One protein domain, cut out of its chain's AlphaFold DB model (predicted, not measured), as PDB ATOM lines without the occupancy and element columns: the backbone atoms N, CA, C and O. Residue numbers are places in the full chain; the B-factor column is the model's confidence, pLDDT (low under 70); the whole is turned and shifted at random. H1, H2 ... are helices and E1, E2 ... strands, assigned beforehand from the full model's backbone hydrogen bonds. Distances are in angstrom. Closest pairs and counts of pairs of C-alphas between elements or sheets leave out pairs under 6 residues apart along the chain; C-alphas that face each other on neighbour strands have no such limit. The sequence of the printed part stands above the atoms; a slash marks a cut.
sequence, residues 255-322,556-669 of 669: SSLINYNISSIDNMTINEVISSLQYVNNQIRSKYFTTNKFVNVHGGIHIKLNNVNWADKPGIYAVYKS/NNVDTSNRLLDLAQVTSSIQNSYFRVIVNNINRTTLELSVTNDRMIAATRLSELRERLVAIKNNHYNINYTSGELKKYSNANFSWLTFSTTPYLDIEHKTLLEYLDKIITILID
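AT A GLANCE: This is residues 255 to 322 and 556 to 669 of the 669 residues of an uncharacterized protein of Aliivibrio fischeri (UniProt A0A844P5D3). Four helices, H1, H3, H4 and H5, form an elongated up-and-down bundle, each running against the one before it in the chain, and the longest, H3, runs on well beyond the other three. Beside this extended first part of H3 sit the small strand hairpin E1 E2 and the short helix H2, while on its other side the long link from H4 to H5 loops out and folds back. The printed part has 182 residues, with five named helices and two named strands in the order H1 E1 E2 H2 H3 H4 H5; the sheet E1 - E2 is antiparallel and the class is mostly helix. The whole is only just compact, close to loose, with a radius of gyration of the C-alphas of 18.7 A and spans of 61 by 33 by 26 A.

IN THESE COORDINATES: Residues 255 to 269 hold no named element. H1, residues 270 to 288, begins at C-alpha 270 (224.967, 259.197, 346.589) and is 26.6 A long. The strands E1, residues 291 to 295, and E2, residues 301 to 305, follow, then H2, residues 317 to 320. After the cut, H3, residues 557 to 594, runs 53.8 A from C-alpha 557 (237.779, 310.499, 358.588). H4, residues 599 to 618, is 28.5 A long, and H5, residues 649 to 668, is 28.8 A long, ending at C-alpha 668 (215.656, 257.518, 353.861).

HOW THE PARTS SIT: H3 is the hub, touching H1, H2 and H4. H1 and H3 touch at a shallow tilt of 14 degrees, opposite ways, with the C-alphas of Tyr 288 and Asn 576 closest at 5.5 A. H3 touches H4 with residues 582 to 593 alone; this helical hairpin has a tilt of 27 degrees, and its closest C-alphas, Leu 593 and Ala 602, are 5.9 A apart. H4 and H5, also a helical hairpin, touch at 19 degrees, with the C-alphas of Ala 603 and Ile 664 closest at 4.9 A. H1 and H5 are close but not clearly touching, their closest C-alphas, Val 273 and Ile 663, being 7.5 A apart. H2 and H3 only just touch, with 3 pairs of C-alphas within 8 A, the closest being Val 319 and Ala 568 at 7.0 A. The closest C-alphas of E2 and H3, Leu 305 and Ser 572, are 5.6 A apart. In the hairpin E1 and E2, N 293 and O 303 are within hydrogen-bond range at 2.8 A. Every O i to N i+4 pair is within that range in H1, H4 and H5, and 33 of 34 are in H3; H2 is too short for such a pair.

THE WHOLE: The C-alphas of Asn 556 and Asp 598 are farthest apart, at 62.5 A. Residues 323 to 555 are not printed, and C-alphas 322 and 556 are 21.7 A apart across this cut. The links E2 to H2 and H4 to H5 are long. Mean pLDDT of the printed part is 81.1; 29 residues are under 70, among them 296 to 300 and 615 to 632.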
ATOM      1  N   SER A 255     218.770 286.630 352.958       88.75
ATOM      2  CA  SER A 255     218.951 285.216 352.622       88.75
ATOM      3  C   SER A 255     220.413 284.797 352.772       88.75
ATOM      4  O   SER A 255     221.306 285.642 352.899       88.75
ATOM      5  N   SER A 256     220.674 283.488 352.707       91.00
ATOM      6  CA  SER A 256     222.038 282.991 352.536       91.00
ATOM      7  C   SER A 256     222.670 283.598 351.276       91.00
ATOM      8  O   SER A 256     222.003 283.830 350.263       91.00
ATOM      9  N   LEU A 257     223.965 283.889 351.350       91.69
ATOM     10  CA  LEU A 257     224.793 284.304 350.220       91.69
ATOM     11  C   LEU A 257     225.234 283.101 349.387       91.69
ATOM     12  O   LEU A 257     225.502 283.243 348.191       91.69
ATOM     13  N   ILE A 258     225.345 281.933 350.016       92.50
ATOM     14  CA  ILE A 258     225.563 280.666 349.333       92.50
ATOM     15  C   ILE A 258     224.229 280.170 348.790       92.50
ATOM     16  O   ILE A 258     223.214 280.138 349.490       92.50
ATOM     17  N   ASN A 259     224.249 279.763 347.526       89.31
ATOM     18  CA  ASN A 259     223.135 279.050 346.935       89.31
ATOM     19  C   ASN A 259     223.249 277.561 347.290       89.31
ATOM     20  O   ASN A 259     224.165 276.884 346.828       89.31
ATOM     21  N   TYR A 260     222.316 277.066 348.097       87.12
ATOM     22  CA  TYR A 260     222.242 275.655 348.485       87.12
ATOM     23  C   TYR A 260     221.345 274.820 347.554       87.12
ATOM     24  O   TYR A 260     221.220 273.621 347.769       87.12
ATOM     25  N   ASN A 261     220.709 275.422 346.535       81.88
ATOM     26  CA  ASN A 261     219.827 274.740 345.571       81.88
ATOM     27  C   ASN A 261     218.734 273.861 346.224       81.88
ATOM     28  O   ASN A 261     218.345 272.820 345.707       81.88
ATOM     29  N   ILE A 262     218.199 274.300 347.367       78.75
ATOM     30  CA  ILE A 262     217.259 273.548 348.222       78.75
ATOM     31  C   ILE A 262     215.961 273.124 347.503       78.75
ATOM     32  O   ILE A 262     215.287 272.189 347.941       78.75
ATOM     33  N   SER A 263     215.567 273.828 346.441       73.00
ATOM     34  CA  SER A 263     214.353 273.563 345.658       73.00
ATOM     35  C   SER A 263     214.536 272.536 344.541       73.00
ATOM     36  O   SER A 263     213.542 272.131 343.958       73.00
ATOM     37  N   SER A 264     215.772 272.149 344.214       74.81
ATOM     38  CA  SER A 264     216.076 271.156 343.173       74.81
ATOM     39  C   SER A 264     216.578 269.833 343.757       74.81
ATOM     40  O   SER A 264     217.212 269.050 343.054       74.81
ATOM     41  N   ILE A 265     216.393 269.629 345.063       78.94
ATOM     42  CA  ILE A 265     216.777 268.396 345.743       78.94
ATOM     43  C   ILE A 265     215.599 267.437 345.640       78.94
ATOM     44  O   ILE A 265     214.692 267.517 346.458       78.94
ATOM     45  N   ASP A 266     215.644 266.557 344.643       76.19
ATOM     46  CA  ASP A 266     214.689 265.471 344.429       76.19
ATOM     47  C   ASP A 266     215.455 264.208 344.013       76.19
ATOM     48  O   ASP A 266     216.383 264.287 343.210       76.19
ATOM     49  N   ASN A 267     215.078 263.056 344.578       76.25
ATOM     50  CA  ASN A 267     215.566 261.708 344.244       76.25
ATOM     51  C   ASN A 267     217.061 261.609 343.844       76.25
ATOM     52  O   ASN A 267     217.398 261.151 342.753       76.25
ATOM     53  N   MET A 268     217.958 262.053 344.730       84.19
ATOM     54  CA  MET A 268     219.403 262.062 344.477       84.19
ATOM     55  C   MET A 268     220.067 260.706 344.757       84.19
ATOM     56  O   MET A 268     219.818 260.047 345.774       84.19
ATOM     57  N   THR A 269     221.002 260.337 343.887       88.69
ATOM     58  CA  THR A 269     222.009 259.296 344.113       88.69
ATOM     59  C   THR A 269     223.106 259.783 345.069       88.69
ATOM     60  O   THR A 269     223.338 260.981 345.231       88.69
ATOM     61  N   ILE A 270     223.854 258.857 345.679       89.62
ATOM     62  CA  ILE A 270     224.967 259.197 346.589       89.62
ATOM     63  C   ILE A 270     226.040 260.047 345.879       89.62
ATOM     64  O   ILE A 270     226.582 260.980 346.470       89.62
ATOM     65  N   ASN A 271     226.304 259.792 344.594       90.69
ATOM     66  CA  ASN A 271     227.256 260.578 343.799       90.69
ATOM     67  C   ASN A 271     226.774 262.016 343.547       90.69
ATOM     68  O   ASN A 271     227.579 262.953 343.567       90.69
ATOM     69  N   GLU A 272     225.471 262.209 343.342       91.31
ATOM     70  CA  GLU A 272     224.866 263.540 343.230       91.31
ATOM     71  C   GLU A 272     224.910 264.280 344.571       91.31
ATOM     72  O   GLU A 272     225.261 265.459 344.600       91.31
ATOM     73  N   VAL A 273     224.688 263.585 345.693       91.25
ATOM     74  CA  VAL A 273     224.867 264.146 347.044       91.25
ATOM     75  C   VAL A 273     226.311 264.596 347.277       91.25
ATOM     76  O   VAL A 273     226.542 265.715 347.742       91.25
ATOM     77  N   ILE A 274     227.294 263.761 346.925       92.44
ATOM     78  CA  ILE A 274     228.725 264.092 347.010       92.44
ATOM     79  C   ILE A 274     229.031 265.348 346.191       92.44
ATOM     80  O   ILE A 274     229.645 266.286 346.706       92.44
ATOM     81  N   SER A 275     228.562 265.390 344.945       91.50
ATOM     82  CA  SER A 275     228.774 266.518 344.036       91.50
ATOM     83  C   SER A 275     228.112 267.799 344.557       91.50
ATOM     84  O   SER A 275     228.712 268.874 344.511       91.50
ATOM     85  N   SER A 276     226.916 267.692 345.140       91.44
ATOM     86  CA  SER A 276     226.205 268.814 345.755       91.44
ATOM     87  C   SER A 276     226.933 269.348 346.999       91.44
ATOM     88  O   SER A 276     227.134 270.556 347.142       91.44
ATOM     89  N   LEU A 277     227.442 268.471 347.873       91.94
ATOM     90  CA  LEU A 277     228.271 268.871 349.020       91.94
ATOM     91  C   LEU A 277     229.584 269.541 348.593       91.94
ATOM     92  O   LEU A 277     229.999 270.534 349.197       91.94
ATOM     93  N   GLN A 278     230.233 269.031 347.545       93.88
ATOM     94  CA  GLN A 278     231.435 269.640 346.974       93.88
ATOM     95  C   GLN A 278     231.141 271.018 346.375       93.88
ATOM     96  O   GLN A 278     231.925 271.950 346.564       93.88
ATOM     97  N   TYR A 279     229.996 271.182 345.710       93.50
ATOM     98  CA  TYR A 279     229.539 272.481 345.226       93.50
ATOM     99  C   TYR A 279     229.363 273.479 346.379       93.50
ATOM    100  O   TYR A 279     229.960 274.557 346.339       93.50
ATOM    101  N   VAL A 280     228.634 273.106 347.438       93.94
ATOM    102  CA  VAL A 280     228.447 273.947 348.636       93.94
ATOM    103  C   VAL A 280     229.795 274.328 349.254       93.94
ATOM    104  O   VAL A 280     230.051 275.501 349.517       93.94
ATOM    105  N   ASN A 281     230.704 273.367 349.421       93.00
ATOM    106  CA  ASN A 281     232.057 273.607 349.925       93.00
ATOM    107  C   ASN A 281     232.832 274.628 349.072       93.00
ATOM    108  O   ASN A 281     233.419 275.572 349.604       93.00
ATOM    109  N   ASN A 282     232.791 274.496 347.746       93.88
ATOM    110  CA  ASN A 282     233.447 275.434 346.837       93.88
ATOM    111  C   ASN A 282     232.846 276.846 346.930       93.88
ATOM    112  O   ASN A 282     233.593 277.830 346.923       93.88
ATOM    113  N   GLN A 283     231.523 276.963 347.089       94.81
ATOM    114  CA  GLN A 283     230.863 278.248 347.333       94.81
ATOM    115  C   GLN A 283     231.309 278.868 348.667       94.81
ATOM    116  O   GLN A 283     231.690 280.041 348.685       94.81
ATOM    117  N   ILE A 284     231.355 278.084 349.757       93.19
ATOM    118  CA  ILE A 284     231.860 278.539 351.067       93.19
ATOM    119  C   ILE A 284     233.278 279.093 350.928       93.19
ATOM    120  O   ILE A 284     233.552 280.219 351.349       93.19
ATOM    121  N   ARG A 285     234.182 278.321 350.312       91.94
ATOM    122  CA  ARG A 285     235.583 278.716 350.109       91.94
ATOM    123  C   ARG A 285     235.686 280.012 349.314       91.94
ATOM    124  O   ARG A 285     236.396 280.923 349.723       91.94
ATOM    125  N   SER A 286     234.943 280.120 348.216       92.25
ATOM    126  CA  SER A 286     234.941 281.315 347.368       92.25
ATOM    127  C   SER A 286     234.412 282.554 348.098       92.25
ATOM    128  O   SER A 286     234.944 283.651 347.933       92.25
ATOM    129  N   LYS A 287     233.370 282.414 348.923       93.25
ATOM    130  CA  LYS A 287     232.733 283.557 349.589       93.25
ATOM    131  C   LYS A 287     233.444 283.993 350.865       93.25
ATOM    132  O   LYS A 287     233.643 285.194 351.059       93.25
ATOM    133  N   TYR A 288     233.837 283.046 351.712       91.50
ATOM    134  CA  TYR A 288     234.217 283.325 353.097       91.50
ATOM    135  C   TYR A 288     235.701 283.154 353.410       91.50
ATOM    136  O   TYR A 288     236.143 283.675 354.435       91.50
ATOM    137  N   PHE A 289     236.487 282.480 352.562       88.81
ATOM    138  CA  PHE A 289     237.921 282.375 352.821       88.81
ATOM    139  C   PHE A 289     238.617 283.678 352.443       88.81
ATOM    140  O   PHE A 289     238.361 284.286 351.403       88.81
ATOM    141  N   THR A 290     239.511 284.121 353.320       84.19
ATOM    142  CA  THR A 290     240.264 285.352 353.109       84.19
ATOM    143  C   THR A 290     241.291 285.186 351.996       84.19
ATOM    144  O   THR A 290     242.049 284.216 351.990       84.19
ATOM    145  N   THR A 291     241.383 286.183 351.122       84.69
ATOM    146  CA  THR A 291     242.447 286.323 350.119       84.69
ATOM    147  C   THR A 291     243.113 287.689 350.271       84.69
ATOM    148  O   THR A 291     242.524 288.605 350.849       84.69
ATOM    149  N   ASN A 292     244.347 287.841 349.783       84.12
ATOM    150  CA  ASN A 292     245.019 289.142 349.784       84.12
ATOM    151  C   ASN A 292     244.299 290.085 348.809       84.12
ATOM    152  O   ASN A 292     244.313 289.860 347.600       84.12
ATOM    153  N   LYS A 293     243.680 291.144 349.333       83.25
ATOM    154  CA  LYS A 293     243.023 292.209 348.567       83.25
ATOM    155  C   LYS A 293     243.823 293.497 348.703       83.25
ATOM    156  O   LYS A 293     244.271 293.841 349.794       83.25
ATOM    157  N   PHE A 294     244.035 294.190 347.589       78.56
ATOM    158  CA  PHE A 294     244.720 295.479 347.590       78.56
ATOM    159  C   PHE A 294     243.754 296.593 347.980       78.56
ATOM    160  O   PHE A 294     242.735 296.787 347.321       78.56
ATOM    161  N   VAL A 295     244.106 297.360 349.008       74.06
ATOM    162  CA  VAL A 295     243.363 298.536 349.446       74.06
ATOM    163  C   VAL A 295     244.241 299.763 349.344       74.06
ATOM    164  O   VAL A 295     245.213 299.931 350.079       74.06
ATOM    165  N   ASN A 296     243.866 300.660 348.433       66.81
ATOM    166  CA  ASN A 296     244.551 301.932 348.279       66.81
ATOM    167  C   ASN A 296     244.080 302.943 349.335       66.81
ATOM    168  O   ASN A 296     243.206 303.770 349.080       66.81
ATOM    169  N   VAL A 297     244.639 302.829 350.539       63.56
ATOM    170  CA  VAL A 297     244.567 303.830 351.608       63.56
ATOM    171  C   VAL A 297     246.003 304.085 352.062       63.56
ATOM    172  O   VAL A 297     246.704 303.142 352.408       63.56
ATOM    173  N   HIS A 298     246.451 305.342 351.996       55.12
ATOM    174  CA  HIS A 298     247.764 305.802 352.482       55.12
ATOM    175  C   HIS A 298     248.965 304.944 352.028       55.12
ATOM    176  O   HIS A 298     249.689 304.390 352.847       55.12
ATOM    177  N   GLY A 299     249.195 304.856 350.713       56.28
ATOM    178  CA  GLY A 299     250.403 304.228 350.156       56.28
ATOM    179  C   GLY A 299     250.229 302.804 349.620       56.28
ATOM    180  O   GLY A 299     251.206 302.223 349.165       56.28
ATOM    181  N   GLY A 300     249.001 302.268 349.604       63.16
ATOM    182  CA  GLY A 300     248.676 300.991 348.961       63.16
ATOM    183  C   GLY A 300     249.051 299.785 349.819       63.16
ATOM    184  O   GLY A 300     250.213 299.405 349.912       63.16
ATOM    185  N   ILE A 301     248.056 299.155 350.447       71.31
ATOM    186  CA  ILE A 301     248.292 298.089 351.423       71.31
ATOM    187  C   ILE A 301     247.467 296.859 351.059       71.31
ATOM    188  O   ILE A 301     246.289 296.962 350.727       71.31
ATOM    189  N   HIS A 302     248.079 295.678 351.135       78.50
ATOM    190  CA  HIS A 302     247.355 294.416 351.019       78.50
ATOM    191  C   HIS A 302     246.823 293.970 352.382       78.50
ATOM    192  O   HIS A 302     247.579 293.908 353.355       78.50
ATOM    193  N   ILE A 303     245.538 293.622 352.422       80.81
ATOM    194  CA  ILE A 303     244.852 293.070 353.595       80.81
ATOM    195  C   ILE A 303     244.160 291.755 353.259       80.81
ATOM    196  O   ILE A 303     243.779 291.515 352.113       80.81
ATOM    197  N   LYS A 304     243.980 290.896 354.263       85.06
ATOM    198  CA  LYS A 304     243.266 289.628 354.103       85.06
ATOM    199  C   LYS A 304     241.772 289.830 354.313       85.06
ATOM    200  O   LYS A 304     241.315 289.968 355.443       85.06
ATOM    201  N   LEU A 305     241.010 289.808 353.223       88.38
ATOM    202  CA  LEU A 305     239.555 289.961 353.250       88.38
ATOM    203  C   LEU A 305     238.859 288.833 352.499       88.38
ATOM    204  O   LEU A 305     239.401 288.265 351.546       88.38
ATOM    205  N   ASN A 306     237.642 288.516 352.932       91.69
ATOM    206  CA  ASN A 306     236.737 287.642 352.195       91.69
ATOM    207  C   ASN A 306     235.800 288.461 351.288       91.69
ATOM    208  O   ASN A 306     235.731 289.685 351.386       91.69
ATOM    209  N   ASN A 307     235.071 287.789 350.396       92.00
ATOM    210  CA  ASN A 307     234.215 288.455 349.410       92.00
ATOM    211  C   ASN A 307     232.920 289.031 350.016       92.00
ATOM    212  O   ASN A 307     232.199 289.757 349.338       92.00
ATOM    213  N   VAL A 308     232.612 288.730 351.280       92.12
ATOM    214  CA  VAL A 308     231.492 289.359 351.996       92.12
ATOM    215  C   VAL A 308     231.867 290.761 352.464       92.12
ATOM    216  O   VAL A 308     231.041 291.667 352.376       92.12
ATOM    217  N   ASN A 309     233.115 290.948 352.895       90.75
ATOM    218  CA  ASN A 309     233.650 292.217 353.397       90.75
ATOM    219  C   ASN A 309     234.519 292.953 352.358       90.75
ATOM    220  O   ASN A 309     235.281 293.855 352.700       90.75
ATOM    221  N   TRP A 310     234.397 292.577 351.081       91.25
ATOM    222  CA  TRP A 310     235.106 293.179 349.955       91.25
ATOM    223  C   TRP A 310     234.175 293.372 348.756       91.25
ATOM    224  O   TRP A 310     233.442 292.458 348.386       91.25
ATOM    225  N   ALA A 311     234.238 294.536 348.115       89.31
ATOM    226  CA  ALA A 311     233.625 294.802 346.818       89.31
ATOM    227  C   ALA A 311     234.693 295.192 345.796       89.31
ATOM    228  O   ALA A 311     235.732 295.744 346.153       89.31
ATOM    229  N   ASP A 312     234.414 294.956 344.515       86.00
ATOM    230  CA  ASP A 312     235.292 295.376 343.423       86.00
ATOM    231  C   ASP A 312     235.174 296.891 343.176       86.00
ATOM    232  O   ASP A 312     234.466 297.374 342.287       86.00
ATOM    233  N   LYS A 313     235.771 297.661 344.089       84.81
ATOM    234  CA  LYS A 313     235.822 299.124 344.100       84.81
ATOM    235  C   LYS A 313     237.214 299.583 344.552       84.81
ATOM    236  O   LYS A 313     237.906 298.849 345.250       84.81
ATOM    237  N   PRO A 314     237.648 300.795 344.183       76.38
ATOM    238  CA  PRO A 314     238.957 301.295 344.587       76.38
ATOM    239  C   PRO A 314     238.988 301.753 346.056       76.38
ATOM    240  O   PRO A 314     238.063 302.402 346.544       76.38
ATOM    241  N   GLY A 315     240.105 301.486 346.741       76.38
ATOM    242  CA  GLY A 315     240.403 302.032 348.073       76.38
ATOM    243  C   GLY A 315     239.446 301.564 349.176       76.38
ATOM    244  O   GLY A 315     238.869 300.480 349.101       76.38
ATOM    245  N   ILE A 316     239.259 302.393 350.209       81.56
ATOM    246  CA  ILE A 316     238.366 302.086 351.344       81.56
ATOM    247  C   ILE A 316     236.909 301.845 350.912       81.56
ATOM    248  O   ILE A 316     236.161 301.144 351.594       81.56
ATOM    249  N   TYR A 317     236.500 302.366 349.747       83.44
ATOM    250  CA  TYR A 317     235.156 302.157 349.203       83.44
ATOM    251  C   TYR A 317     234.837 300.686 348.939       83.44
ATOM    252  O   TYR A 317     233.665 300.320 348.970       83.44
ATOM    253  N   ALA A 318     235.842 299.837 348.727       84.75
ATOM    254  CA  ALA A 318     235.655 298.395 348.628       84.75
ATOM    255  C   ALA A 318     235.047 297.782 349.894       84.75
ATOM    256  O   ALA A 318     234.202 296.894 349.803       84.75
ATOM    257  N   VAL A 319     235.426 298.282 351.073       87.25
ATOM    258  CA  VAL A 319     234.853 297.842 352.350       87.25
ATOM    259  C   VAL A 319     233.465 298.448 352.534       87.25
ATOM    260  O   VAL A 319     232.511 297.714 352.784       87.25
ATOM    261  N   TYR A 320     233.319 299.760 352.319       83.62
ATOM    262  CA  TYR A 320     232.024 300.447 352.433       83.62
ATOM    263  C   TYR A 320     230.951 299.876 351.504       83.62
ATOM    264  O   TYR A 320     229.781 299.855 351.860       83.62
ATOM    265  N   LYS A 321     231.324 299.440 350.298       86.81
ATOM    266  CA  LYS A 321     230.390 298.881 349.313       86.81
ATOM    267  C   LYS A 321     230.280 297.361 349.376       86.81
ATOM    268  O   LYS A 321     229.575 296.786 348.549       86.81
ATOM    269  N   SER A 322     230.947 296.718 350.330       90.81
ATOM    270  CA  SER A 322     230.833 295.277 350.533       90.81
ATOM    271  C   SER A 322     229.417 294.873 350.954       90.81
ATOM    272  O   SER A 322     228.649 295.670 351.501       90.81
ATOM    273  N   ASN A 556     238.462 311.342 363.406       81.25
ATOM    274  CA  ASN A 556     238.413 311.976 362.091       81.25
ATOM    275  C   ASN A 556     238.184 310.923 360.987       81.25
ATOM    276  O   ASN A 556     238.117 309.720 361.256       81.25
ATOM    277  N   ASN A 557     238.067 311.372 359.735       79.81
ATOM    278  CA  ASN A 557     237.779 310.499 358.588       79.81
ATOM    279  C   ASN A 557     238.898 309.484 358.295       79.81
ATOM    280  O   ASN A 557     238.613 308.382 357.822       79.81
ATOM    281  N   VAL A 558     240.152 309.833 358.587       81.69
ATOM    282  CA  VAL A 558     241.313 308.951 358.392       81.69
ATOM    283  C   VAL A 558     241.303 307.818 359.418       81.69
ATOM    284  O   VAL A 558     241.290 306.652 359.036       81.69
ATOM    285  N   ASP A 559     241.204 308.150 360.707       81.62
ATOM    286  CA  ASP A 559     241.090 307.179 361.803       81.62
ATOM    287  C   ASP A 559     239.854 306.287 361.610       81.62
ATOM    288  O   ASP A 559     239.934 305.069 361.713       81.62
ATOM    289  N   THR A 560     238.720 306.866 361.201       82.56
ATOM    290  CA  THR A 560     237.512 306.095 360.856       82.56
ATOM    291  C   THR A 560     237.767 305.100 359.725       82.56
ATOM    292  O   THR A 560     237.352 303.950 359.817       82.56
ATOM    293  N   SER A 561     238.474 305.507 358.670       83.00
ATOM    294  CA  SER A 561     238.798 304.611 357.555       83.00
ATOM    295  C   SER A 561     239.708 303.466 358.004       83.00
ATOM    296  O   SER A 561     239.436 302.315 357.676       83.00
ATOM    297  N   ASN A 562     240.731 303.750 358.813       84.38
ATOM    298  CA  ASN A 562     241.633 302.729 359.349       84.38
ATOM    299  C   ASN A 562     240.909 301.730 360.261       84.38
ATOM    300  O   ASN A 562     241.103 300.522 360.143       84.38
ATOM    301  N   ARG A 563     240.011 302.218 361.121       86.12
ATOM    302  CA  ARG A 563     239.183 301.377 361.995       86.12
ATOM    303  C   ARG A 563     238.244 300.463 361.223       86.12
ATOM    304  O   ARG A 563     238.039 299.325 361.630       86.12
ATOM    305  N   LEU A 564     237.697 300.932 360.103       85.19
ATOM    306  CA  LEU A 564     236.870 300.106 359.224       85.19
ATOM    307  C   LEU A 564     237.673 299.008 358.519       85.19
ATOM    308  O   LEU A 564     237.136 297.922 358.304       85.19
ATOM    309  N   LEU A 565     238.947 299.255 358.195       84.62
ATOM    310  CA  LEU A 565     239.843 298.217 357.674       84.62
ATOM    311  C   LEU A 565     240.095 297.133 358.722       84.62
ATOM    312  O   LEU A 565     239.897 295.955 358.424       84.62
ATOM    313  N   ASP A 566     240.456 297.529 359.946       85.25
ATOM    314  CA  ASP A 566     240.657 296.590 361.054       85.25
ATOM    315  C   ASP A 566     239.358 295.808 361.357       85.25
ATOM    316  O   ASP A 566     239.388 294.588 361.510       85.25
ATOM    317  N   LEU A 567     238.193 296.473 361.358       86.56
ATOM    318  CA  LEU A 567     236.879 295.840 361.543       86.56
ATOM    319  C   LEU A 567     236.590 294.778 360.468       86.56
ATOM    320  O   LEU A 567     236.163 293.664 360.790       86.56
ATOM    321  N   ALA A 568     236.820 295.104 359.193       87.25
ATOM    322  CA  ALA A 568     236.591 294.194 358.071       87.25
ATOM    323  C   ALA A 568     237.545 292.991 358.097       87.25
ATOM    324  O   ALA A 568     237.138 291.870 357.774       87.25
ATOM    325  N   GLN A 569     238.794 293.204 358.515       85.25
ATOM    326  CA  GLN A 569     239.811 292.163 358.645       85.25
ATOM    327  C   GLN A 569     239.495 291.206 359.800       85.25
ATOM    328  O   GLN A 569     239.470 289.990 359.591       85.25
ATOM    329  N   VAL A 570     239.158 291.732 360.984       83.50
ATOM    330  CA  VAL A 570     238.751 290.919 362.144       83.50
ATOM    331  C   VAL A 570     237.491 290.112 361.819       83.50
ATOM    332  O   VAL A 570     237.472 288.898 362.020       83.50
ATOM    333  N   THR A 571     236.476 290.744 361.219       85.00
ATOM    334  CA  THR A 571     235.241 290.060 360.794       85.00
ATOM    335  C   THR A 571     235.527 288.959 359.772       85.00
ATOM    336  O   THR A 571     235.040 287.837 359.917       85.00
ATOM    337  N   SER A 572     236.349 289.247 358.757       87.00
ATOM    338  CA  SER A 572     236.720 288.254 357.743       87.00
ATOM    339  C   SER A 572     237.484 287.079 358.347       87.00
ATOM    340  O   SER A 572     237.280 285.945 357.922       87.00
ATOM    341  N   SER A 573     238.334 287.338 359.343       82.62
ATOM    342  CA  SER A 573     239.101 286.318 360.055       82.62
ATOM    343  C   SER A 573     238.193 285.385 360.859       82.62
ATOM    344  O   SER A 573     238.277 284.172 360.679       82.62
ATOM    345  N   ILE A 574     237.252 285.932 361.641       78.31
ATOM    346  CA  ILE A 574     236.251 285.151 362.392       78.31
ATOM    347  C   ILE A 574     235.433 284.269 361.437       78.31
ATOM    348  O   ILE A 574     235.338 283.056 361.635       78.31
ATOM    349  N   GLN A 575     234.892 284.859 360.363       84.19
ATOM    350  CA  GLN A 575     234.100 284.132 359.368       84.19
ATOM    351  C   GLN A 575     234.926 283.029 358.681       84.19
ATOM    352  O   GLN A 575     234.464 281.896 358.562       84.19
ATOM    353  N   ASN A 576     236.166 283.317 358.274       83.06
ATOM    354  CA  ASN A 576     237.065 282.334 357.664       83.06
ATOM    355  C   ASN A 576     237.399 281.181 358.625       83.06
ATOM    356  O   ASN A 576     237.340 280.023 358.216       83.06
ATOM    357  N   SER A 577     237.723 281.472 359.887       78.44
ATOM    358  CA  SER A 577     238.023 280.450 360.898       78.44
ATOM    359  C   SER A 577     236.838 279.515 361.116       78.44
ATOM    360  O   SER A 577     237.000 278.297 361.089       78.44
ATOM    361  N   TYR A 578     235.634 280.074 361.236       79.00
ATOM    362  CA  TYR A 578     234.412 279.294 361.359       79.00
ATOM    363  C   TYR A 578     234.164 278.409 360.126       79.00
ATOM    364  O   TYR A 578     234.044 277.187 360.241       79.00
ATOM    365  N   PHE A 579     234.162 278.991 358.925       84.69
ATOM    366  CA  PHE A 579     233.854 278.245 357.705       84.69
ATOM    367  C   PHE A 579     234.923 277.219 357.317       84.69
ATOM    368  O   PHE A 579     234.593 276.237 356.657       84.69
ATOM    369  N   ARG A 580     236.176 277.369 357.764       82.69
ATOM    370  CA  ARG A 580     237.187 276.305 357.647       82.69
ATOM    371  C   ARG A 580     236.777 275.043 358.398       82.69
ATOM    372  O   ARG A 580     236.914 273.951 357.854       82.69
ATOM    373  N   VAL A 581     236.243 275.181 359.613       79.94
ATOM    374  CA  VAL A 581     235.754 274.037 360.398       79.94
ATOM    375  C   VAL A 581     234.571 273.371 359.692       79.94
ATOM    376  O   VAL A 581     234.551 272.146 359.568       79.94
ATOM    377  N   ILE A 582     233.626 274.159 359.166       83.44
ATOM    378  CA  ILE A 582     232.483 273.647 358.388       83.44
ATOM    379  C   ILE A 582     232.965 272.860 357.163       83.44
ATOM    380  O   ILE A 582     232.602 271.699 356.983       83.44
ATOM    381  N   VAL A 583     233.844 273.458 356.358       85.12
ATOM    382  CA  VAL A 583     234.419 272.846 355.151       85.12
ATOM    383  C   VAL A 583     235.158 271.545 355.458       85.12
ATOM    384  O   VAL A 583     235.016 270.577 354.715       85.12
ATOM    385  N   ASN A 584     235.923 271.492 356.548       81.12
ATOM    386  CA  ASN A 584     236.627 270.274 356.950       81.12
ATOM    387  C   ASN A 584     235.649 269.141 357.292       81.12
ATOM    388  O   ASN A 584     235.876 267.999 356.895       81.12
ATOM    389  N   ASN A 585     234.543 269.454 357.974       81.75
ATOM    390  CA  ASN A 585     233.505 268.474 358.289       81.75
ATOM    391  C   ASN A 585     232.747 268.005 357.039       81.75
ATOM    392  O   ASN A 585     232.483 266.808 356.911       81.75
ATOM    393  N   ILE A 586     232.455 268.909 356.096       87.00
ATOM    394  CA  ILE A 586     231.865 268.544 354.799       87.00
ATOM    395  C   ILE A 586     232.816 267.611 354.040       87.00
ATOM    396  O   ILE A 586     232.411 266.512 353.687       87.00
ATOM    397  N   ASN A 587     234.087 267.990 353.874       84.50
ATOM    398  CA  ASN A 587     235.103 267.179 353.191       84.50
ATOM    399  C   ASN A 587     235.233 265.773 353.781       84.50
ATOM    400  O   ASN A 587     235.251 264.792 353.043       84.50
ATOM    401  N   ARG A 588     235.315 265.680 355.113       86.12
ATOM    402  CA  ARG A 588     235.367 264.399 355.818       86.12
ATOM    403  C   ARG A 588     234.149 263.539 355.479       86.12
ATOM    404  O   ARG A 588     234.309 262.384 355.108       86.12
ATOM    405  N   THR A 589     232.957 264.119 355.565       85.94
ATOM    406  CA  THR A 589     231.706 263.402 355.287       85.94
ATOM    407  C   THR A 589     231.637 262.979 353.819       85.94
ATOM    408  O   THR A 589     231.261 261.856 353.525       85.94
ATOM    409  N   THR A 590     232.077 263.820 352.881       91.25
ATOM    410  CA  THR A 590     232.161 263.464 351.458       91.25
ATOM    411  C   THR A 590     233.073 262.256 351.209       91.25
ATOM    412  O   THR A 590     232.725 261.392 350.408       91.25
ATOM    413  N   LEU A 591     234.208 262.155 351.910       88.69
ATOM    414  CA  LEU A 591     235.084 260.977 351.840       88.69
ATOM    415  C   LEU A 591     234.401 259.730 352.421       88.69
ATOM    416  O   LEU A 591     234.436 258.672 351.797       88.69
ATOM    417  N   GLU A 592     233.734 259.861 353.569       88.25
ATOM    418  CA  GLU A 592     232.953 258.778 354.189       88.25
ATOM    419  C   GLU A 592     231.803 258.298 353.279       88.25
ATOM    420  O   GLU A 592     231.491 257.110 353.259       88.25
ATOM    421  N   LEU A 593     231.204 259.195 352.488       89.44
ATOM    422  CA  LEU A 593     230.172 258.854 351.505       89.44
ATOM    423  C   LEU A 593     230.737 258.145 350.267       89.44
ATOM    424  O   LEU A 593     230.075 257.276 349.714       89.44
ATOM    425  N   SER A 594     231.960 258.478 349.842       89.75
ATOM    426  CA  SER A 594     232.567 257.920 348.619       89.75
ATOM    427  C   SER A 594     232.851 256.413 348.679       89.75
ATOM    428  O   SER A 594     233.089 255.789 347.648       89.75
ATOM    429  N   VAL A 595     232.822 255.830 349.880       89.25
ATOM    430  CA  VAL A 595     233.082 254.405 350.124       89.25
ATOM    431  C   VAL A 595     231.811 253.590 350.380       89.25
ATOM    432  O   VAL A 595     231.908 252.394 350.652       89.25
ATOM    433  N   THR A 596     230.625 254.205 350.316       84.50
ATOM    434  CA  THR A 596     229.343 253.518 350.517       84.50
ATOM    435  C   THR A 596     228.435 253.658 349.301       84.50
ATOM    436  O   THR A 596     228.322 254.726 348.711       84.50
ATOM    437  N   ASN A 597     227.736 252.572 348.969       86.06
ATOM    438  CA  ASN A 597     226.645 252.567 347.991       86.06
ATOM    439  C   ASN A 597     225.266 252.421 348.664       86.06
ATOM    440  O   ASN A 597     224.243 252.387 347.986       86.06
ATOM    441  N   ASP A 598     225.237 252.322 349.996       89.94
ATOM    442  CA  ASP A 598     224.026 252.162 350.795       89.94
ATOM    443  C   ASP A 598     223.464 253.538 351.188       89.94
ATOM    444  O   ASP A 598     224.144 254.340 351.843       89.94
ATOM    445  N   ARG A 599     222.215 253.807 350.779       89.25
ATOM    446  CA  ARG A 599     221.522 255.084 351.025       89.25
ATOM    447  C   ARG A 599     221.257 255.327 352.514       89.25
ATOM    448  O   ARG A 599     221.371 256.466 352.956       89.25
ATOM    449  N   MET A 600     221.003 254.285 353.304       88.31
ATOM    450  CA  MET A 600     220.773 254.390 354.748       88.31
ATOM    451  C   MET A 600     222.071 254.717 355.499       88.31
ATOM    452  O   MET A 600     222.089 255.562 356.401       88.31
ATOM    453  N   ILE A 601     223.192 254.111 355.092       88.00
ATOM    454  CA  ILE A 601     224.519 254.474 355.616       88.00
ATOM    455  C   ILE A 601     224.859 255.919 355.227       88.00
ATOM    456  O   ILE A 601     225.354 256.679 356.062       88.00
ATOM    457  N   ALA A 602     224.556 256.325 353.991       85.56
ATOM    458  CA  ALA A 602     224.761 257.698 353.537       85.56
ATOM    459  C   ALA A 602     223.927 258.711 354.342       85.56
ATOM    460  O   ALA A 602     224.475 259.709 354.817       85.56
ATOM    461  N   ALA A 603     222.642 258.425 354.573       86.94
ATOM    462  CA  ALA A 603     221.769 259.231 355.422       86.94
ATOM    463  C   ALA A 603     222.334 259.359 356.844       86.94
ATOM    464  O   ALA A 603     222.448 260.466 357.362       86.94
ATOM    465  N   THR A 604     222.802 258.253 357.431       86.00
ATOM    466  CA  THR A 604     223.420 258.242 358.768       86.00
ATOM    467  C   THR A 604     224.646 259.159 358.840       86.00
ATOM    468  O   THR A 604     224.768 259.964 359.764       86.00
ATOM    469  N   ARG A 605     225.545 259.109 357.847       85.38
ATOM    470  CA  ARG A 605     226.741 259.978 357.805       85.38
ATOM    471  C   ARG A 605     226.392 261.457 357.662       85.38
ATOM    472  O   ARG A 605     227.066 262.310 358.242       85.38
ATOM    473  N   LEU A 606     225.330 261.775 356.926       87.56
ATOM    474  CA  LEU A 606     224.820 263.142 356.826       87.56
ATOM    475  C   LEU A 606     224.155 263.612 358.125       87.56
ATOM    476  O   LEU A 606     224.354 264.763 358.512       87.56
ATOM    477  N   SER A 607     223.428 262.742 358.832       85.06
ATOM    478  CA  SER A 607     222.896 263.040 360.167       85.06
ATOM    479  C   SER A 607     224.022 263.327 361.164       85.06
ATOM    480  O   SER A 607     223.969 264.329 361.873       85.06
ATOM    481  N   GLU A 608     225.098 262.535 361.151       79.81
ATOM    482  CA  GLU A 608     226.290 262.794 361.968       79.81
ATOM    483  C   GLU A 608     226.955 264.135 361.610       79.81
ATOM    484  O   GLU A 608     227.374 264.880 362.496       79.81
ATOM    485  N   LEU A 609     227.053 264.481 360.317       85.62
ATOM    486  CA  LEU A 609     227.521 265.803 359.890       85.62
ATOM    487  C   LEU A 609     226.639 266.902 360.481       85.62
ATOM    488  O   LEU A 609     227.160 267.824 361.105       85.62
ATOM    489  N   ARG A 610     225.319 266.792 360.321       90.12
ATOM    490  CA  ARG A 610     224.352 267.754 360.849       90.12
ATOM    491  C   ARG A 610     224.520 267.956 362.357       90.12
ATOM    492  O   ARG A 610     224.598 269.097 362.808       90.12
ATOM    493  N   GLU A 611     224.635 266.879 363.132       76.38
ATOM    494  CA  GLU A 611     224.855 266.944 364.581       76.38
ATOM    495  C   GLU A 611     226.177 267.628 364.943       76.38
ATOM    496  O   GLU A 611     226.201 268.500 365.815       76.38
ATOM    497  N   ARG A 612     227.271 267.310 364.231       80.69
ATOM    498  CA  ARG A 612     228.560 268.002 364.399       80.69
ATOM    499  C   ARG A 612     228.422 269.501 364.146       80.69
ATOM    500  O   ARG A 612     228.965 270.297 364.910       80.69
ATOM    501  N   LEU A 613     227.685 269.902 363.109       78.88
ATOM    502  CA  LEU A 613     227.440 271.313 362.809       78.88
ATOM    503  C   LEU A 613     226.627 271.993 363.922       78.88
ATOM    504  O   LEU A 613     227.042 273.045 364.410       78.88
ATOM    505  N   VAL A 614     225.540 271.378 364.394       76.31
ATOM    506  CA  VAL A 614     224.754 271.893 365.532       76.31
ATOM    507  C   VAL A 614     225.629 272.057 366.777       76.31
ATOM    508  O   VAL A 614     225.575 273.093 367.440       76.31
ATOM    509  N   ALA A 615     226.490 271.081 367.072       69.81
ATOM    510  CA  ALA A 615     227.422 271.156 368.192       69.81
ATOM    511  C   ALA A 615     228.439 272.299 368.036       69.81
ATOM    512  O   ALA A 615     228.728 272.984 369.016       69.81
ATOM    513  N   ILE A 616     228.945 272.549 366.822       68.06
ATOM    514  CA  ILE A 616     229.824 273.694 366.531       68.06
ATOM    515  C   ILE A 616     229.094 275.013 366.806       68.06
ATOM    516  O   ILE A 616     229.659 275.896 367.451       68.06
ATOM    517  N   LYS A 617     227.831 275.144 366.376       69.19
ATOM    518  CA  LYS A 617     227.027 276.340 366.651       69.19
ATOM    519  C   LYS A 617     226.728 276.501 368.139       69.19
ATOM    520  O   LYS A 617     226.858 277.604 368.649       69.19
ATOM    521  N   ASN A 618     226.370 275.448 368.862       63.91
ATOM    522  CA  ASN A 618     226.030 275.565 370.285       63.91
ATOM    523  C   ASN A 618     227.258 275.840 371.166       63.91
ATOM    524  O   ASN A 618     227.148 276.533 372.173       63.91
ATOM    525  N   ASN A 619     228.438 275.366 370.759       56.78
ATOM    526  CA  ASN A 619     229.689 275.543 371.498       56.78
ATOM    527  C   ASN A 619     230.560 276.691 370.971       56.78
ATOM    528  O   ASN A 619     231.731 276.783 371.339       56.78
ATOM    529  N   HIS A 620     230.027 277.582 370.133       54.09
ATOM    530  CA  HIS A 620     230.828 278.638 369.509       54.09
ATOM    531  C   HIS A 620     231.478 279.608 370.515       54.09
ATOM    532  O   HIS A 620     232.473 280.243 370.183       54.09
ATOM    533  N   TYR A 621     230.946 279.714 371.740       46.09
ATOM    534  CA  TYR A 621     231.549 280.490 372.832       46.09
ATOM    535  C   TYR A 621     232.799 279.827 373.440       46.09
ATOM    536  O   TYR A 621     233.621 280.524 374.023       46.09
ATOM    537  N   ASN A 622     232.943 278.506 373.290       35.97
ATOM    538  CA  ASN A 622     234.053 277.707 373.827       35.97
ATOM    539  C   ASN A 622     235.162 277.463 372.794       35.97
ATOM    540  O   ASN A 622     236.229 276.953 373.130       35.97
ATOM    541  N   ILE A 623     234.910 277.785 371.525       39.50
ATOM    542  CA  ILE A 623     235.884 277.635 370.449       39.50
ATOM    543  C   ILE A 623     236.580 278.984 370.282       39.50
ATOM    544  O   ILE A 623     235.934 279.983 369.959       39.50
ATOM    545  N   ASN A 624     237.897 279.020 370.510       42.38
ATOM    546  CA  ASN A 624     238.666 280.249 370.357       42.38
ATOM    547  C   ASN A 624     238.795 280.616 368.868       42.38
ATOM    548  O   ASN A 624     239.731 280.214 368.179       42.38
ATOM    549  N   TYR A 625     237.813 281.360 368.355       48.09
ATOM    550  CA  TYR A 625     237.834 281.949 367.017       48.09
ATOM    551  C   TYR A 625     238.577 283.292 366.988       48.09
ATOM    552  O   TYR A 625     238.281 284.121 366.122       48.09
ATOM    553  N   THR A 626     239.506 283.544 367.922       45.56
ATOM    554  CA  THR A 626     240.357 284.739 367.895       45.56
ATOM    555  C   THR A 626     240.936 284.938 366.509       45.56
ATOM    556  O   THR A 626     241.484 284.016 365.894       45.56
ATOM    557  N   SER A 627     240.807 286.161 366.003       45.81
ATOM    558  CA  SER A 627     241.411 286.521 364.736       45.81
ATOM    559  C   SER A 627     242.923 286.349 364.854       45.81
ATOM    560  O   SER A 627     243.569 287.086 365.591       45.81
ATOM    561  N   GLY A 628     243.517 285.454 364.064       44.56
ATOM    562  CA  GLY A 628     244.976 285.419 363.885       44.56
ATOM    563  C   GLY A 628     245.534 286.661 363.163       44.56
ATOM    564  O   GLY A 628     246.710 286.699 362.820       44.56
ATOM    565  N   GLU A 629     244.688 287.654 362.875       52.19
ATOM    566  CA  GLU A 629     245.042 288.928 362.253       52.19
ATOM    567  C   GLU A 629     245.120 290.002 363.353       52.19
ATOM    568  O   GLU A 629     244.159 290.213 364.095       52.19
ATOM    569  N   LEU A 630     246.275 290.664 363.462       50.88
ATOM    570  CA  LEU A 630     246.504 291.780 364.381       50.88
ATOM    571  C   LEU A 630     245.867 293.061 363.829       50.88
ATOM    572  O   LEU A 630     245.920 293.304 362.623       50.88
ATOM    573  N   LYS A 631     245.339 293.911 364.718       61.56
ATOM    574  CA  LYS A 631     244.963 295.295 364.384       61.56
ATOM    575  C   LYS A 631     246.206 296.003 363.868       61.56
ATOM    576  O   LYS A 631     247.180 296.154 364.606       61.56
ATOM    577  N   LYS A 632     246.199 296.370 362.593       65.62
ATOM    578  CA  LYS A 632     247.403 296.853 361.909       65.62
ATOM    579  C   LYS A 632     247.324 298.342 361.601       65.62
ATOM    580  O   LYS A 632     248.364 298.972 361.429       65.62
ATOM    581  N   TYR A 633     246.116 298.897 361.525       71.56
ATOM    582  CA  TYR A 633     245.892 300.238 360.983       71.56
ATOM    583  C   TYR A 633     245.416 301.251 362.025       71.56
ATOM    584  O   TYR A 633     245.561 302.458 361.817       71.56
ATOM    585  N   SER A 634     244.865 300.785 363.145       68.56
ATOM    586  CA  SER A 634     244.390 301.622 364.241       68.56
ATOM    587  C   SER A 634     244.594 300.963 365.606       68.56
ATOM    588  O   SER A 634     244.793 299.756 365.728       68.56
ATOM    589  N   ASN A 635     244.463 301.772 366.659       72.19
ATOM    590  CA  ASN A 635     244.469 301.295 368.045       72.19
ATOM    591  C   ASN A 635     243.099 300.746 368.491       72.19
ATOM    592  O   ASN A 635     242.923 300.439 369.670       72.19
ATOM    593  N   ALA A 636     242.103 300.659 367.599       71.88
ATOM    594  CA  ALA A 636     240.745 300.306 367.994       71.88
ATOM    595  C   ALA A 636     240.654 298.914 368.623       71.88
ATOM    596  O   ALA A 636     241.376 297.982 368.280       71.88
ATOM    597  N   ASN A 637     239.736 298.757 369.571       72.38
ATOM    598  CA  ASN A 637     239.541 297.547 370.340       72.38
ATOM    599  C   ASN A 637     238.186 296.892 370.102       72.38
ATOM    600  O   ASN A 637     237.268 297.006 370.909       72.38
ATOM    601  N   PHE A 638     238.114 296.089 369.045       73.69
ATOM    602  CA  PHE A 638     236.931 295.299 368.711       73.69
ATOM    603  C   PHE A 638     236.851 293.950 369.441       73.69
ATOM    604  O   PHE A 638     236.363 292.978 368.882       73.69
ATOM    605  N   SER A 639     237.300 293.871 370.699       64.44
ATOM    606  CA  SER A 639     237.202 292.645 371.524       64.44
ATOM    607  C   SER A 639     235.763 292.185 371.804       64.44
ATOM    608  O   SER A 639     235.557 291.104 372.342       64.44
ATOM    609  N   TRP A 640     234.770 293.000 371.451       68.38
ATOM    610  CA  TRP A 640     233.355 292.637 371.466       68.38
ATOM    611  C   TRP A 640     232.909 291.900 370.186       68.38
ATOM    612  O   TRP A 640     231.824 291.319 370.184       68.38
ATOM    613  N   LEU A 641     233.722 291.880 369.118       71.69
ATOM    614  CA  LEU A 641     233.442 291.073 367.931       71.69
ATOM    615  C   LEU A 641     233.634 289.592 368.241       71.69
ATOM    616  O   LEU A 641     234.699 289.148 368.658       71.69
ATOM    617  N   THR A 642     232.589 288.824 367.993       68.81
ATOM    618  CA  THR A 642     232.513 287.378 368.180       68.81
ATOM    619  C   THR A 642     231.734 286.766 367.020       68.81
ATOM    620  O   THR A 642     231.151 287.488 366.213       68.81
ATOM    621  N   PHE A 643     231.675 285.434 366.940       68.88
ATOM    622  CA  PHE A 643     230.847 284.715 365.963       68.88
ATOM    623  C   PHE A 643     229.433 285.319 365.836       68.88
ATOM    624  O   PHE A 643     229.007 285.681 364.739       68.88
ATOM    625  N   SER A 644     228.760 285.544 366.969       68.25
ATOM    626  CA  SER A 644     227.385 286.051 367.021       68.25
ATOM    627  C   SER A 644     227.221 287.524 366.633       68.25
ATOM    628  O   SER A 644     226.102 287.993 366.477       68.25
ATOM    629  N   THR A 645     228.309 288.283 366.494       72.62
ATOM    630  CA  THR A 645     228.272 289.690 366.059       72.62
ATOM    631  C   THR A 645     228.771 289.855 364.623       72.62
ATOM    632  O   THR A 645     229.120 290.964 364.217       72.62
ATOM    633  N   THR A 646     228.883 288.763 363.862       79.56
ATOM    634  CA  THR A 646     229.251 288.814 362.444       79.56
ATOM    635  C   THR A 646     228.045 288.473 361.569       79.56
ATOM    636  O   THR A 646     227.311 287.529 361.866       79.56
ATOM    637  N   PRO A 647     227.806 289.225 360.483       80.00
ATOM    638  CA  PRO A 647     226.639 289.008 359.644       80.00
ATOM    639  C   PRO A 647     226.748 287.693 358.866       80.00
ATOM    640  O   PRO A 647     227.845 287.201 358.587       80.00
ATOM    641  N   TYR A 648     225.590 287.167 358.464       87.25
ATOM    642  CA  TYR A 648     225.402 285.961 357.648       87.25
ATOM    643  C   TYR A 648     225.804 284.621 358.271       87.25
ATOM    644  O   TYR A 648     225.312 283.611 357.787       87.25
ATOM    645  N   LEU A 649     226.619 284.556 359.331       84.44
ATOM    646  CA  LEU A 649     227.029 283.259 359.895       84.44
ATOM    647  C   LEU A 649     225.843 282.416 360.371       84.44
ATOM    648  O   LEU A 649     225.768 281.230 360.052       84.44
ATOM    649  N   ASP A 650     224.900 283.031 361.083       82.25
ATOM    650  CA  ASP A 650     223.714 282.335 361.582       82.25
ATOM    651  C   ASP A 650     222.743 281.932 360.465       82.25
ATOM    652  O   ASP A 650     222.199 280.826 360.505       82.25
ATOM    653  N   ILE A 651     222.563 282.797 359.461       88.50
ATOM    654  CA  ILE A 651     221.703 282.537 358.296       88.50
ATOM    655  C   ILE A 651     222.275 281.376 357.482       88.50
ATOM    656  O   ILE A 651     221.578 280.398 357.238       88.50
ATOM    657  N   GLU A 652     223.561 281.442 357.131       90.88
ATOM    658  CA  GLU A 652     224.258 280.383 356.395       90.88
ATOM    659  C   GLU A 652     224.224 279.053 357.139       90.88
ATOM    660  O   GLU A 652     223.951 278.016 356.544       90.88
ATOM    661  N   HIS A 653     224.461 279.075 358.455       88.69
ATOM    662  CA  HIS A 653     224.397 277.863 359.257       88.69
ATOM    663  C   HIS A 653     222.999 277.245 359.230       88.69
ATOM    664  O   HIS A 653     222.867 276.046 358.999       88.69
ATOM    665  N   LYS A 654     221.954 278.052 359.450       89.56
ATOM    666  CA  LYS A 654     220.567 277.579 359.429       89.56
ATOM    667  C   LYS A 654     220.213 276.974 358.068       89.56
ATOM    668  O   LYS A 654     219.715 275.854 358.023       89.56
ATOM    669  N   THR A 655     220.526 277.668 356.977       93.38
ATOM    670  CA  THR A 655     220.223 277.196 355.620       93.38
ATOM    671  C   THR A 655     221.023 275.943 355.248       93.38
ATOM    672  O   THR A 655     220.483 275.052 354.599       93.38
ATOM    673  N   LEU A 656     222.272 275.810 355.708       93.94
ATOM    674  CA  LEU A 656     223.052 274.580 355.545       93.94
ATOM    675  C   LEU A 656     222.415 273.393 356.284       93.94
ATOM    676  O   LEU A 656     222.380 272.293 355.736       93.94
ATOM    677  N   LEU A 657     221.899 273.591 357.502       93.00
ATOM    678  CA  LEU A 657     221.185 272.531 358.223       93.00
ATOM    679  C   LEU A 657     219.893 272.129 357.501       93.00
ATOM    680  O   LEU A 657     219.660 270.940 357.317       93.00
ATOM    681  N   GLU A 658     219.103 273.100 357.033       94.00
ATOM    682  CA  GLU A 658     217.888 272.847 356.240       94.00
ATOM    683  C   GLU A 658     218.201 272.076 354.947       94.00
ATOM    684  O   GLU A 658     217.488 271.146 354.575       94.00
ATOM    685  N   TYR A 659     219.296 272.439 354.278       95.06
ATOM    686  CA  TYR A 659     219.809 271.734 353.108       95.06
ATOM    687  C   TYR A 659     220.166 270.271 353.424       95.06
ATOM    688  O   TYR A 659     219.763 269.370 352.688       95.06
ATOM    689  N   LEU A 660     220.878 270.019 354.528       93.75
ATOM    690  CA  LEU A 660     221.222 268.659 354.952       93.75
ATOM    691  C   LEU A 660     219.974 267.847 355.315       93.75
ATOM    692  O   LEU A 660     219.869 266.697 354.898       93.75
ATOM    693  N   ASP A 661     219.021 268.447 356.030       92.88
ATOM    694  CA  ASP A 661     217.768 267.802 356.440       92.88
ATOM    695  C   ASP A 661     216.961 267.297 355.241       92.88
ATOM    696  O   ASP A 661     216.468 266.165 355.247       92.88
ATOM    697  N   LYS A 662     216.890 268.089 354.165       92.38
ATOM    698  CA  LYS A 662     216.235 267.651 352.928       92.38
ATOM    699  C   LYS A 662     216.927 266.459 352.277       92.38
ATOM    700  O   LYS A 662     216.250 265.516 351.879       92.38
ATOM    701  N   ILE A 663     218.256 266.483 352.177       92.44
ATOM    702  CA  ILE A 663     219.005 265.375 351.566       92.44
ATOM    703  C   ILE A 663     218.847 264.097 352.390       92.44
ATOM    704  O   ILE A 663     218.639 263.031 351.820       92.44
ATOM    705  N   ILE A 664     218.928 264.202 353.720       91.88
ATOM    706  CA  ILE A 664     218.740 263.064 354.629       91.88
ATOM    707  C   ILE A 664     217.364 262.436 354.407       91.88
ATOM    708  O   ILE A 664     217.281 261.223 354.242       91.88
ATOM    709  N   THR A 665     216.312 263.256 354.343       91.31
ATOM    710  CA  THR A 665     214.934 262.787 354.119       91.31
ATOM    711  C   THR A 665     214.831 261.980 352.821       91.31
ATOM    712  O   THR A 665     214.394 260.837 352.843       91.31
ATOM    713  N   ILE A 666     215.368 262.508 351.717       88.31
ATOM    714  CA  ILE A 666     215.330 261.861 350.392       88.31
ATOM    715  C   ILE A 666     216.118 260.549 350.327       88.31
ATOM    716  O   ILE A 666     215.839 259.715 349.471       88.31
ATOM    717  N   LEU A 667     217.148 260.374 351.156       85.00
ATOM    718  CA  LEU A 667     217.925 259.132 351.195       85.00
ATOM    719  C   LEU A 667     217.276 258.043 352.056       85.00
ATOM    720  O   LEU A 667     217.610 256.871 351.878       85.00
ATOM    721  N   ILE A 668     216.415 258.433 353.000       86.88
ATOM    722  CA  ILE A 668     215.656 257.518 353.861       86.88
ATOM    723  C   ILE A 668     214.378 257.053 353.154       86.88
ATOM    724  O   ILE A 668     214.018 255.883 353.300       86.88
ATOM    725  N   ASP A 669     213.741 257.952 352.397       73.69
ATOM    726  CA  ASP A 669     212.616 257.668 351.495       73.69
ATOM    727  C   ASP A 669     213.058 256.861 350.254       73.69
ATOM    728  O   ASP A 669     212.315 255.922 349.880       73.69
TER     729      ASP A 669